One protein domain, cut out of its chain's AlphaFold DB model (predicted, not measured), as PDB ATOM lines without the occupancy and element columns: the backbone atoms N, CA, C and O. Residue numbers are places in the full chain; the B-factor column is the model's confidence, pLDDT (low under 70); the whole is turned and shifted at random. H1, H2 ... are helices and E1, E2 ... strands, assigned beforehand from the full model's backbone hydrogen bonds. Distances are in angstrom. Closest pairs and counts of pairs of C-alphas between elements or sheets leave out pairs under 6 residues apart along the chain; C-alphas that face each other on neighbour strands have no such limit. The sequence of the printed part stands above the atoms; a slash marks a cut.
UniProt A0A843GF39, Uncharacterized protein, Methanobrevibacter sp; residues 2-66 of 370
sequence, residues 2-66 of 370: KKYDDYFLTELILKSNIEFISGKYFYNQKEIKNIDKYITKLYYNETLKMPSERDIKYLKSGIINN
ATOM      1  N   LYS A   2     -11.068 -23.046 158.676       50.44
ATOM      2  CA  LYS A   2     -11.404 -22.355 157.395       50.44
ATOM      3  C   LYS A   2     -11.536 -20.818 157.472       50.44
ATOM      4  O   LYS A   2     -10.948 -20.124 156.665       50.44
ATOM      5  N   LYS A   3     -12.249 -20.288 158.475       49.16
ATOM      6  CA  LYS A   3     -12.449 -18.833 158.652       49.16
ATOM      7  C   LYS A   3     -11.165 -18.039 158.955       49.16
ATOM      8  O   LYS A   3     -11.141 -16.842 158.709       49.16
ATOM      9  N   TYR A   4     -10.142 -18.685 159.525       54.34
ATOM     10  CA  TYR A   4      -8.868 -18.039 159.862       54.34
ATOM     11  C   TYR A   4      -7.936 -17.954 158.642       54.34
ATOM     12  O   TYR A   4      -7.279 -16.933 158.475       54.34
ATOM     13  N   ASP A   5      -7.934 -18.973 157.770       67.12
ATOM     14  CA  ASP A   5      -7.191 -18.943 156.497       67.12
ATOM     15  C   ASP A   5      -7.725 -17.850 155.565       67.12
ATOM     16  O   ASP A   5      -6.955 -17.044 155.051       67.12
ATOM     17  N   ASP A   6      -9.049 -17.765 155.396       71.69
ATOM     18  CA  ASP A   6      -9.651 -16.784 154.483       71.69
ATOM     19  C   ASP A   6      -9.404 -15.334 154.964       71.69
ATOM     20  O   ASP A   6      -9.210 -14.429 154.148       71.69
ATOM     21  N   TYR A   7      -9.341 -15.105 156.285       82.06
ATOM     22  CA  TYR A   7      -8.987 -13.800 156.860       82.06
ATOM     23  C   TYR A   7      -7.524 -13.431 156.578       82.06
ATOM     24  O   TYR A   7      -7.252 -12.327 156.110       82.06
ATOM     25  N   PHE A   8      -6.592 -14.367 156.788       86.06
ATOM     26  CA  PHE A   8      -5.176 -14.158 156.475       86.06
ATOM     27  C   PHE A   8      -4.955 -13.847 154.989       86.06
ATOM     28  O   PHE A   8      -4.279 -12.876 154.657       86.06
ATOM     29  N   LEU A   9      -5.563 -14.628 154.089       83.56
ATOM     30  CA  LEU A   9      -5.466 -14.398 152.645       83.56
ATOM     31  C   LEU A   9      -6.015 -13.019 152.252       83.56
ATOM     32  O   LEU A   9      -5.463 -12.359 151.376       83.56
ATOM     33  N   THR A  10      -7.071 -12.561 152.925       82.19
ATOM     34  CA  THR A  10      -7.636 -11.223 152.708       82.19
ATOM     35  C   THR A  10      -6.684 -10.121 153.180       82.19
ATOM     36  O   THR A  10      -6.446  -9.168 152.439       82.19
ATOM     37  N   GLU A  11      -6.071 -10.259 154.361       84.88
ATOM     38  CA  GLU A  11      -5.022  -9.328 154.807       84.88
ATOM     39  C   GLU A  11      -3.828  -9.304 153.850       84.88
ATOM     40  O   GLU A  11      -3.272  -8.240 153.584       84.88
ATOM     41  N   LEU A  12      -3.437 -10.466 153.325       84.31
ATOM     42  CA  LEU A  12      -2.319 -10.591 152.403       84.31
ATOM     43  C   LEU A  12      -2.575  -9.826 151.095       84.31
ATOM     44  O   LEU A  12      -1.673  -9.153 150.603       84.31
ATOM     45  N   ILE A  13      -3.807  -9.861 150.571       82.06
ATOM     46  CA  ILE A  13      -4.219  -9.049 149.411       82.06
ATOM     47  C   ILE A  13      -4.064  -7.561 149.725       82.06
ATOM     48  O   ILE A  13      -3.412  -6.847 148.965       82.06
ATOM     49  N   LEU A  14      -4.608  -7.107 150.858       80.62
ATOM     50  CA  LEU A  14      -4.568  -5.695 151.249       80.62
ATOM     51  C   LEU A  14      -3.130  -5.195 151.466       80.62
ATOM     52  O   LEU A  14      -2.792  -4.099 151.031       80.62
ATOM     53  N   LYS A  15      -2.265  -6.011 152.081       81.75
ATOM     54  CA  LYS A  15      -0.843  -5.688 152.299       81.75
ATOM     55  C   LYS A  15      -0.011  -5.744 151.020       81.75
ATOM     56  O   LYS A  15       1.008  -5.065 150.937       81.75
ATOM     57  N   SER A  16      -0.416  -6.553 150.038       80.12
ATOM     58  CA  SER A  16       0.366  -6.750 148.814       80.12
ATOM     59  C   SER A  16       0.484  -5.489 147.957       80.12
ATOM     60  O   SER A  16       1.436  -5.383 147.190       80.12
ATOM     61  N   ASN A  17      -0.470  -4.555 148.076       84.19
ATOM     62  CA  ASN A  17      -0.578  -3.366 147.228       84.19
ATOM     63  C   ASN A  17      -0.476  -3.693 145.721       84.19
ATOM     64  O   ASN A  17       0.117  -2.945 144.944       84.19
ATOM     65  N   ILE A  18      -0.983  -4.868 145.326       89.69
ATOM     66  CA  ILE A  18      -1.034  -5.286 143.927       89.69
ATOM     67  C   ILE A  18      -2.269  -4.659 143.289       89.69
ATOM     68  O   ILE A  18      -3.393  -4.875 143.740       89.69
ATOM     69  N   GLU A  19      -2.052  -3.942 142.198       88.81
ATOM     70  CA  GLU A  19      -3.106  -3.364 141.375       88.81
ATOM     71  C   GLU A  19      -3.444  -4.314 140.223       88.81
ATOM     72  O   GLU A  19      -2.550  -4.903 139.608       88.81
ATOM     73  N   PHE A  20      -4.730  -4.438 139.896       87.06
ATOM     74  CA  PHE A  20      -5.192  -5.110 138.687       87.06
ATOM     75  C   PHE A  20      -5.820  -4.085 137.748       87.06
ATOM     76  O   PHE A  20      -6.840  -3.485 138.066       87.06
ATOM     77  N   ILE A  21      -5.209  -3.893 136.582       88.69
ATOM     78  CA  ILE A  21      -5.651  -2.915 135.590       88.69
ATOM     79  C   ILE A  21      -5.845  -3.667 134.281       88.69
ATOM     80  O   ILE A  21      -4.888  -4.207 133.727       88.69
ATOM     81  N   SER A  22      -7.085  -3.727 133.798       85.44
ATOM     82  CA  SER A  22      -7.466  -4.276 132.487       85.44
ATOM     83  C   SER A  22      -6.778  -5.594 132.093       85.44
ATOM     84  O   SER A  22      -6.266  -5.722 130.987       85.44
ATOM     85  N   GLY A  23      -6.720  -6.584 132.991       83.00
ATOM     86  CA  GLY A  23      -6.107  -7.890 132.695       83.00
ATOM     87  C   GLY A  23      -4.635  -8.043 133.093       83.00
ATOM     88  O   GLY A  23      -4.091  -9.138 132.961       83.00
ATOM     89  N   LYS A  24      -3.987  -6.992 133.611       88.62
ATOM     90  CA  LYS A  24      -2.585  -7.014 134.061       88.62
ATOM     91  C   LYS A  24      -2.453  -6.692 135.542       88.62
ATOM     92  O   LYS A  24      -3.257  -5.949 136.094       88.62
ATOM     93  N   TYR A  25      -1.393  -7.213 136.156       90.69
ATOM     94  CA  TYR A  25      -1.060  -6.991 137.561       90.69
ATOM     95  C   TYR A  25       0.142  -6.059 137.692       90.69
ATOM     96  O   TYR A  25       1.113  -6.203 136.947       90.69
ATOM     97  N   PHE A  26       0.108  -5.154 138.664       91.75
ATOM     98  CA  PHE A  26       1.180  -4.200 138.924       91.75
ATOM     99  C   PHE A  26       1.506  -4.141 140.412       91.75
ATOM    100  O   PHE A  26       0.627  -4.292 141.251       91.75
ATOM    101  N   TYR A  27       2.774  -3.907 140.732       90.69
ATOM    102  CA  TYR A  27       3.222  -3.567 142.080       90.69
ATOM    103  C   TYR A  27       4.188  -2.396 141.990       90.69
ATOM    104  O   TYR A  27       5.153  -2.451 141.222       90.69
ATOM    105  N   ASN A  28       3.924  -1.336 142.756       89.00
ATOM    106  CA  ASN A  28       4.658  -0.072 142.670       89.00
ATOM    107  C   ASN A  28       4.824   0.377 141.211       89.00
ATOM    108  O   ASN A  28       5.937   0.651 140.762       89.00
ATOM    109  N   GLN A  29       3.713   0.381 140.464       89.25
ATOM    110  CA  GLN A  29       3.646   0.814 139.062       89.25
ATOM    111  C   GLN A  29       4.398  -0.077 138.054       89.25
ATOM    112  O   GLN A  29       4.346   0.165 136.849       89.25
ATOM    113  N   LYS A  30       5.061  -1.148 138.509       89.94
ATOM    114  CA  LYS A  30       5.783  -2.094 137.652       89.94
ATOM    115  C   LYS A  30       4.939  -3.328 137.386       89.94
ATOM    116  O   LYS A  30       4.395  -3.934 138.307       89.94
ATOM    117  N   GLU A  31       4.851  -3.715 136.118       91.50
ATOM    118  CA  GLU A  31       4.073  -4.879 135.697       91.50
ATOM    119  C   GLU A  31       4.655  -6.183 136.261       91.50
ATOM    120  O   GLU A  31       5.843  -6.484 136.110       91.50
ATOM    121  N   ILE A  32       3.796  -6.998 136.869       91.94
ATOM    122  CA  ILE A  32       4.118  -8.343 137.336       91.94
ATOM    123  C   ILE A  32       3.853  -9.325 136.189       91.94
ATOM    124  O   ILE A  32       2.720  -9.738 135.952       91.94
ATOM    125  N   LYS A  33       4.917  -9.752 135.501       89.06
ATOM    126  CA  LYS A  33       4.818 -10.682 134.356       89.06
ATOM    127  C   LYS A  33       4.346 -12.094 134.729       89.06
ATOM    128  O   LYS A  33       3.802 -12.797 133.889       89.06
ATOM    129  N   ASN A  34       4.566 -12.530 135.973       91.06
ATOM    130  CA  ASN A  34       4.105 -13.829 136.468       91.06
ATOM    131  C   ASN A  34       3.500 -13.672 137.867       91.06
ATOM    132  O   ASN A  34       4.210 -13.715 138.877       91.06
ATOM    133  N   ILE A  35       2.184 -13.460 137.899       90.38
ATOM    134  CA  ILE A  35       1.438 -13.229 139.138       90.38
ATOM    135  C   ILE A  35       1.453 -14.450 140.062       90.38
ATOM    136  O   ILE A  35       1.606 -14.287 141.267       90.38
ATOM    137  N   ASP A  36       1.399 -15.667 139.520       91.44
ATOM    138  CA  ASP A  36       1.387 -16.895 140.322       91.44
ATOM    139  C   ASP A  36       2.709 -17.051 141.094       91.44
ATOM    140  O   ASP A  36       2.713 -17.307 142.302       91.44
ATOM    141  N   LYS A  37       3.847 -16.798 140.431       93.19
ATOM    142  CA  LYS A  37       5.175 -16.782 141.064       93.19
ATOM    143  C   LYS A  37       5.298 -15.663 142.100       93.19
ATOM    144  O   LYS A  37       5.898 -15.876 143.155       93.19
ATOM    145  N   TYR A  38       4.751 -14.482 141.807       92.75
ATOM    146  CA  TYR A  38       4.778 -13.345 142.729       92.75
ATOM    147  C   TYR A  38       3.982 -13.645 144.004       92.75
ATOM    148  O   TYR A  38       4.525 -13.535 145.103       92.75
ATOM    149  N   ILE A  39       2.738 -14.113 143.856       91.38
ATOM    150  CA  ILE A  39       1.866 -14.527 144.960       91.38
ATOM    151  C   ILE A  39       2.515 -15.644 145.778       91.38
ATOM    152  O   ILE A  39       2.513 -15.584 147.003       91.38
ATOM    153  N   THR A  40       3.128 -16.630 145.116       92.31
ATOM    154  CA  THR A  40       3.827 -17.727 145.801       92.31
ATOM    155  C   THR A  40       4.938 -17.211 146.709       92.31
ATOM    156  O   THR A  40       5.038 -17.624 147.863       92.31
ATOM    157  N   LYS A  41       5.749 -16.264 146.218       91.88
ATOM    158  CA  LYS A  41       6.825 -15.650 147.006       91.88
ATOM    159  C   LYS A  41       6.280 -14.817 148.168       91.88
ATOM    160  O   LYS A  41       6.805 -14.913 149.272       91.88
ATOM    161  N   LEU A  42       5.242 -14.021 147.918       90.00
ATOM    162  CA  LEU A  42       4.586 -13.193 148.929       90.00
ATOM    163  C   LEU A  42       4.016 -14.063 150.066       90.00
ATOM    164  O   LEU A  42       4.318 -13.831 151.231       90.00
ATOM    165  N   TYR A  43       3.280 -15.121 149.719       91.19
ATOM    166  CA  TYR A  43       2.710 -16.067 150.679       91.19
ATOM    167  C   TYR A  43       3.788 -16.801 151.486       91.19
ATOM    168  O   TYR A  43       3.681 -16.923 152.708       91.19
ATOM    169  N   TYR A  44       4.848 -17.269 150.819       91.38
ATOM    170  CA  TYR A  44       5.954 -17.953 151.488       91.38
ATOM    171  C   TYR A  44       6.690 -17.037 152.471       91.38
ATOM    172  O   TYR A  44       7.025 -17.475 153.566       91.38
ATOM    173  N   ASN A  45       6.911 -15.768 152.122       90.38
ATOM    174  CA  ASN A  45       7.593 -14.823 153.007       90.38
ATOM    175  C   ASN A  45       6.820 -14.562 154.311       90.38
ATOM    176  O   ASN A  45       7.443 -14.368 155.349       90.38
ATOM    177  N   GLU A  46       5.489 -14.587 154.262       89.44
ATOM    178  CA  GLU A  46       4.628 -14.337 155.426       89.44
ATOM    179  C   GLU A  46       4.373 -15.600 156.264       89.44
ATOM    180  O   GLU A  46       4.207 -15.526 157.480       89.44
ATOM    181  N   THR A  47       4.334 -16.778 155.630       89.75
ATOM    182  CA  THR A  47       3.900 -18.027 156.290       89.75
ATOM    183  C   THR A  47       4.996 -19.074 156.463       89.75
ATOM    184  O   THR A  47       4.798 -20.038 157.207       89.75
ATOM    185  N   LEU A  48       6.117 -18.930 155.747       91.31
ATOM    186  CA  LEU A  48       7.156 -19.950 155.557       91.31
ATOM    187  C   LEU A  48       6.624 -21.272 154.966       91.31
ATOM    188  O   LEU A  48       7.224 -22.332 155.142       91.31
ATOM    189  N   LYS A  49       5.483 -21.224 154.262       91.19
ATOM    190  CA  LYS A  49       4.822 -22.376 153.634       91.19
ATOM    191  C   LYS A  49       4.524 -22.100 152.166       91.19
ATOM    192  O   LYS A  49       4.393 -20.954 151.750       91.19
ATOM    193  N   MET A  50       4.394 -23.163 151.376       91.81
ATOM    194  CA  MET A  50       3.917 -23.043 149.998       91.81
ATOM    195  C   MET A  50       2.390 -22.902 149.979       91.81
ATOM    196  O   MET A  50       1.722 -23.648 150.702       91.81
ATOM    197  N   PRO A  51       1.830 -21.981 149.174       91.94
ATOM    198  CA  PRO A  51       0.390 -21.902 148.982       91.94
ATOM    199  C   PRO A  51      -0.109 -23.102 148.172       91.94
ATOM    200  O   PRO A  51       0.584 -23.612 147.290       91.94
ATOM    201  N   SER A  52      -1.339 -23.529 148.442       92.06
ATOM    202  CA  SER A  52      -2.056 -24.458 147.569       92.06
ATOM    203  C   SER A  52      -2.570 -23.747 146.308       92.06
ATOM    204  O   SER A  52      -2.686 -22.521 146.264       92.06
ATOM    205  N   GLU A  53      -2.964 -24.508 145.281       89.25
ATOM    206  CA  GLU A  53      -3.620 -23.946 144.085       89.25
ATOM    207  C   GLU A  53      -4.886 -23.150 144.434       89.25
ATOM    208  O   GLU A  53      -5.192 -22.131 143.809       89.25
ATOM    209  N   ARG A  54      -5.613 -23.594 145.467       90.00
ATOM    210  CA  ARG A  54      -6.792 -22.892 145.972       90.00
ATOM    211  C   ARG A  54      -6.418 -21.520 146.527       90.00
ATOM    212  O   ARG A  54      -7.139 -20.565 146.249       90.00
ATOM    213  N   ASP A  55      -5.315 -21.423 147.265       89.62
ATOM    214  CA  ASP A  55      -4.858 -20.164 147.863       89.62
ATOM    215  C   ASP A  55      -4.442 -19.175 146.772       89.62
ATOM    216  O   ASP A  55      -4.884 -18.029 146.779       89.62
ATOM    217  N   ILE A  56      -3.686 -19.635 145.765       89.31
ATOM    218  CA  ILE A  56      -3.311 -18.807 144.605       89.31
ATOM    219  C   ILE A  56      -4.563 -18.289 143.888       89.31
ATOM    220  O   ILE A  56      -4.671 -17.094 143.602       89.31
ATOM    221  N   LYS A  57      -5.542 -19.166 143.625       88.44
ATOM    222  CA  LYS A  57      -6.797 -18.781 142.966       88.44
ATOM    223  C   LYS A  57      -7.591 -17.769 143.794       88.44
ATOM    224  O   LYS A  57      -8.110 -16.807 143.228       88.44
ATOM    225  N   TYR A  58      -7.669 -17.966 145.110       88.81
ATOM    226  CA  TYR A  58      -8.343 -17.043 146.022       88.81
ATOM    227  C   TYR A  58      -7.672 -15.666 146.007       88.81
ATOM    228  O   TYR A  58      -8.352 -14.662 145.814       88.81
ATOM    229  N   LEU A  59      -6.341 -15.619 146.120       89.12
ATOM    230  CA  LEU A  59      -5.575 -14.372 146.119       89.12
ATOM    231  C   LEU A  59      -5.738 -13.605 144.803       89.12
ATOM    232  O   LEU A  59      -6.049 -12.418 144.829       89.12
ATOM    233  N   LYS A  60      -5.634 -14.274 143.647       88.75
ATOM    234  CA  LYS A  60      -5.873 -13.634 142.337       88.75
ATOM    235  C   LYS A  60      -7.279 -13.064 142.227       88.75
ATOM    236  O   LYS A  60      -7.441 -11.927 141.797       88.75
ATOM    237  N   SER A  61      -8.280 -13.849 142.623       86.06
ATOM    238  CA  SER A  61      -9.676 -13.413 142.602       86.06
ATOM    239  C   SER A  61      -9.893 -12.210 143.519       86.06
ATOM    240  O   SER A  61     -10.596 -11.280 143.141       86.06
ATOM    241  N   GLY A  62      -9.292 -12.205 144.707       86.38
ATOM    242  CA  GLY A  62      -9.424 -11.095 145.642       86.38
ATOM    243  C   GLY A  62      -8.674  -9.834 145.205       86.38
ATOM    244  O   GLY A  62      -9.179  -8.745 145.438       86.38
ATOM    245  N   ILE A  63      -7.544  -9.960 144.499       86.81
ATOM    246  CA  ILE A  63      -6.850  -8.819 143.875       86.81
ATOM    247  C   ILE A  63      -7.715  -8.199 142.768       86.81
ATOM    248  O   ILE A  63      -7.894  -6.987 142.745       86.81
ATOM    249  N   ILE A  64      -8.281  -9.021 141.874       83.25
ATOM    250  CA  ILE A  64      -9.141  -8.549 140.771       83.25
ATOM    251  C   ILE A  64     -10.368  -7.801 141.302       83.25
ATOM    252  O   ILE A  64     -10.780  -6.805 140.722       83.25
ATOM    253  N   ASN A  65     -10.955  -8.293 142.394       81.38
ATOM    254  CA  ASN A  65     -12.187  -7.752 142.966       81.38
ATOM    255  C   ASN A  65     -11.932  -6.824 144.162       81.38
ATOM    256  O   ASN A  65     -12.839  -6.636 144.971       81.38
ATOM    257  N   ASN A  66     -10.713  -6.296 144.329       78.50
ATOM    258  CA  ASN A  66     -10.378  -5.450 145.471       78.50
ATOM    259  C   ASN A  66     -11.167  -4.126 145.397       78.50
ATOM    260  O   ASN A  66     -10.860  -3.297 144.542       78.50
TER     261      ASN A  66
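AT A GLANCE: This is residues 2 to 66 of the 370 residues of an uncharacterized protein of Methanobrevibacter sp (UniProt A0A843GF39). Three helices cluster with their centres in a triangle and their axes steeply tilted to one another, and a small hairpin of two strands, E1 and E2, sits at one end of the cluster. H3 touches both H1 and H2, and its last residues, 60 to 64, come near the hairpin, mostly near E1. The printed part has 65 residues, with three named helices and two named strands in the order H1, E1, E2, H2, H3; the sheet E1 - E2 is antiparallel and the class is mostly helix. The whole is compact, with a radius of gyration of the C-alphas of 11.1 A and spans of 31 by 21 by 19 A.

IN THESE COORDINATES: H1 covers residues 2 to 16, is 21.3 A from first to last C-alpha, and begins with C-alpha 2 at (-11.404, -22.355, 157.395). After a tight link of one residue comes E1, residues 18 to 21, and after a tight link of two residues E2, residues 24 to 27. A short link of seven residues leads to H2, residues 35 to 47, 18.0 A long, which begins at (1.438, -13.229, 139.138). After a tight link of five residues, H3 covers residues 53 to 64, 16.7 A long, and its C-alpha 64 is at (-9.141, -8.549, 140.771).

HOW THE PARTS SIT: H1 touches H3 with its residues 9 to 13 alone; the closest C-alphas, of Ile 13 and Ile 63, are 6.1 A apart. These two run the same way at a steep tilt of 49 degrees. Residues 35 to 40 of H2 touch residues 56 to 60 of H3, the closest C-alphas being those of Asp 36 and Ile 56, 6.6 A apart. Their lines are only just about perpendicular, at 72 degrees. H1 and H2 are close but not clearly touching, with the closest C-alphas, of Leu 12 and Tyr 43, 7.6 A apart; they run opposite ways at a steep tilt of 67 degrees. E1 and E2 form an antiparallel hairpin, with N 19 and O 26 at 2.9 A and N 26 and O 19 at 2.8 A within hydrogen-bond range. The closest C-alphas of E1 and H3, of Phe 20 and Ile 64, are 5.6 A apart, while E2 and H3 are apart, as are E1 and H2. Residues 26 to 27 of E2 also pair antiparallel with residues 30 to 31. In H1, H2 and H3 every O i to N i+4 pair is within hydrogen-bond range.

THE WHOLE: The two C-alphas farthest apart are those of Lys 2 and Gln 29, 33.2 A. The printed part has no cut and no long link. The mean pLDDT of the printed part is 85.8, and residues 2 to 5, in H1, are under 70.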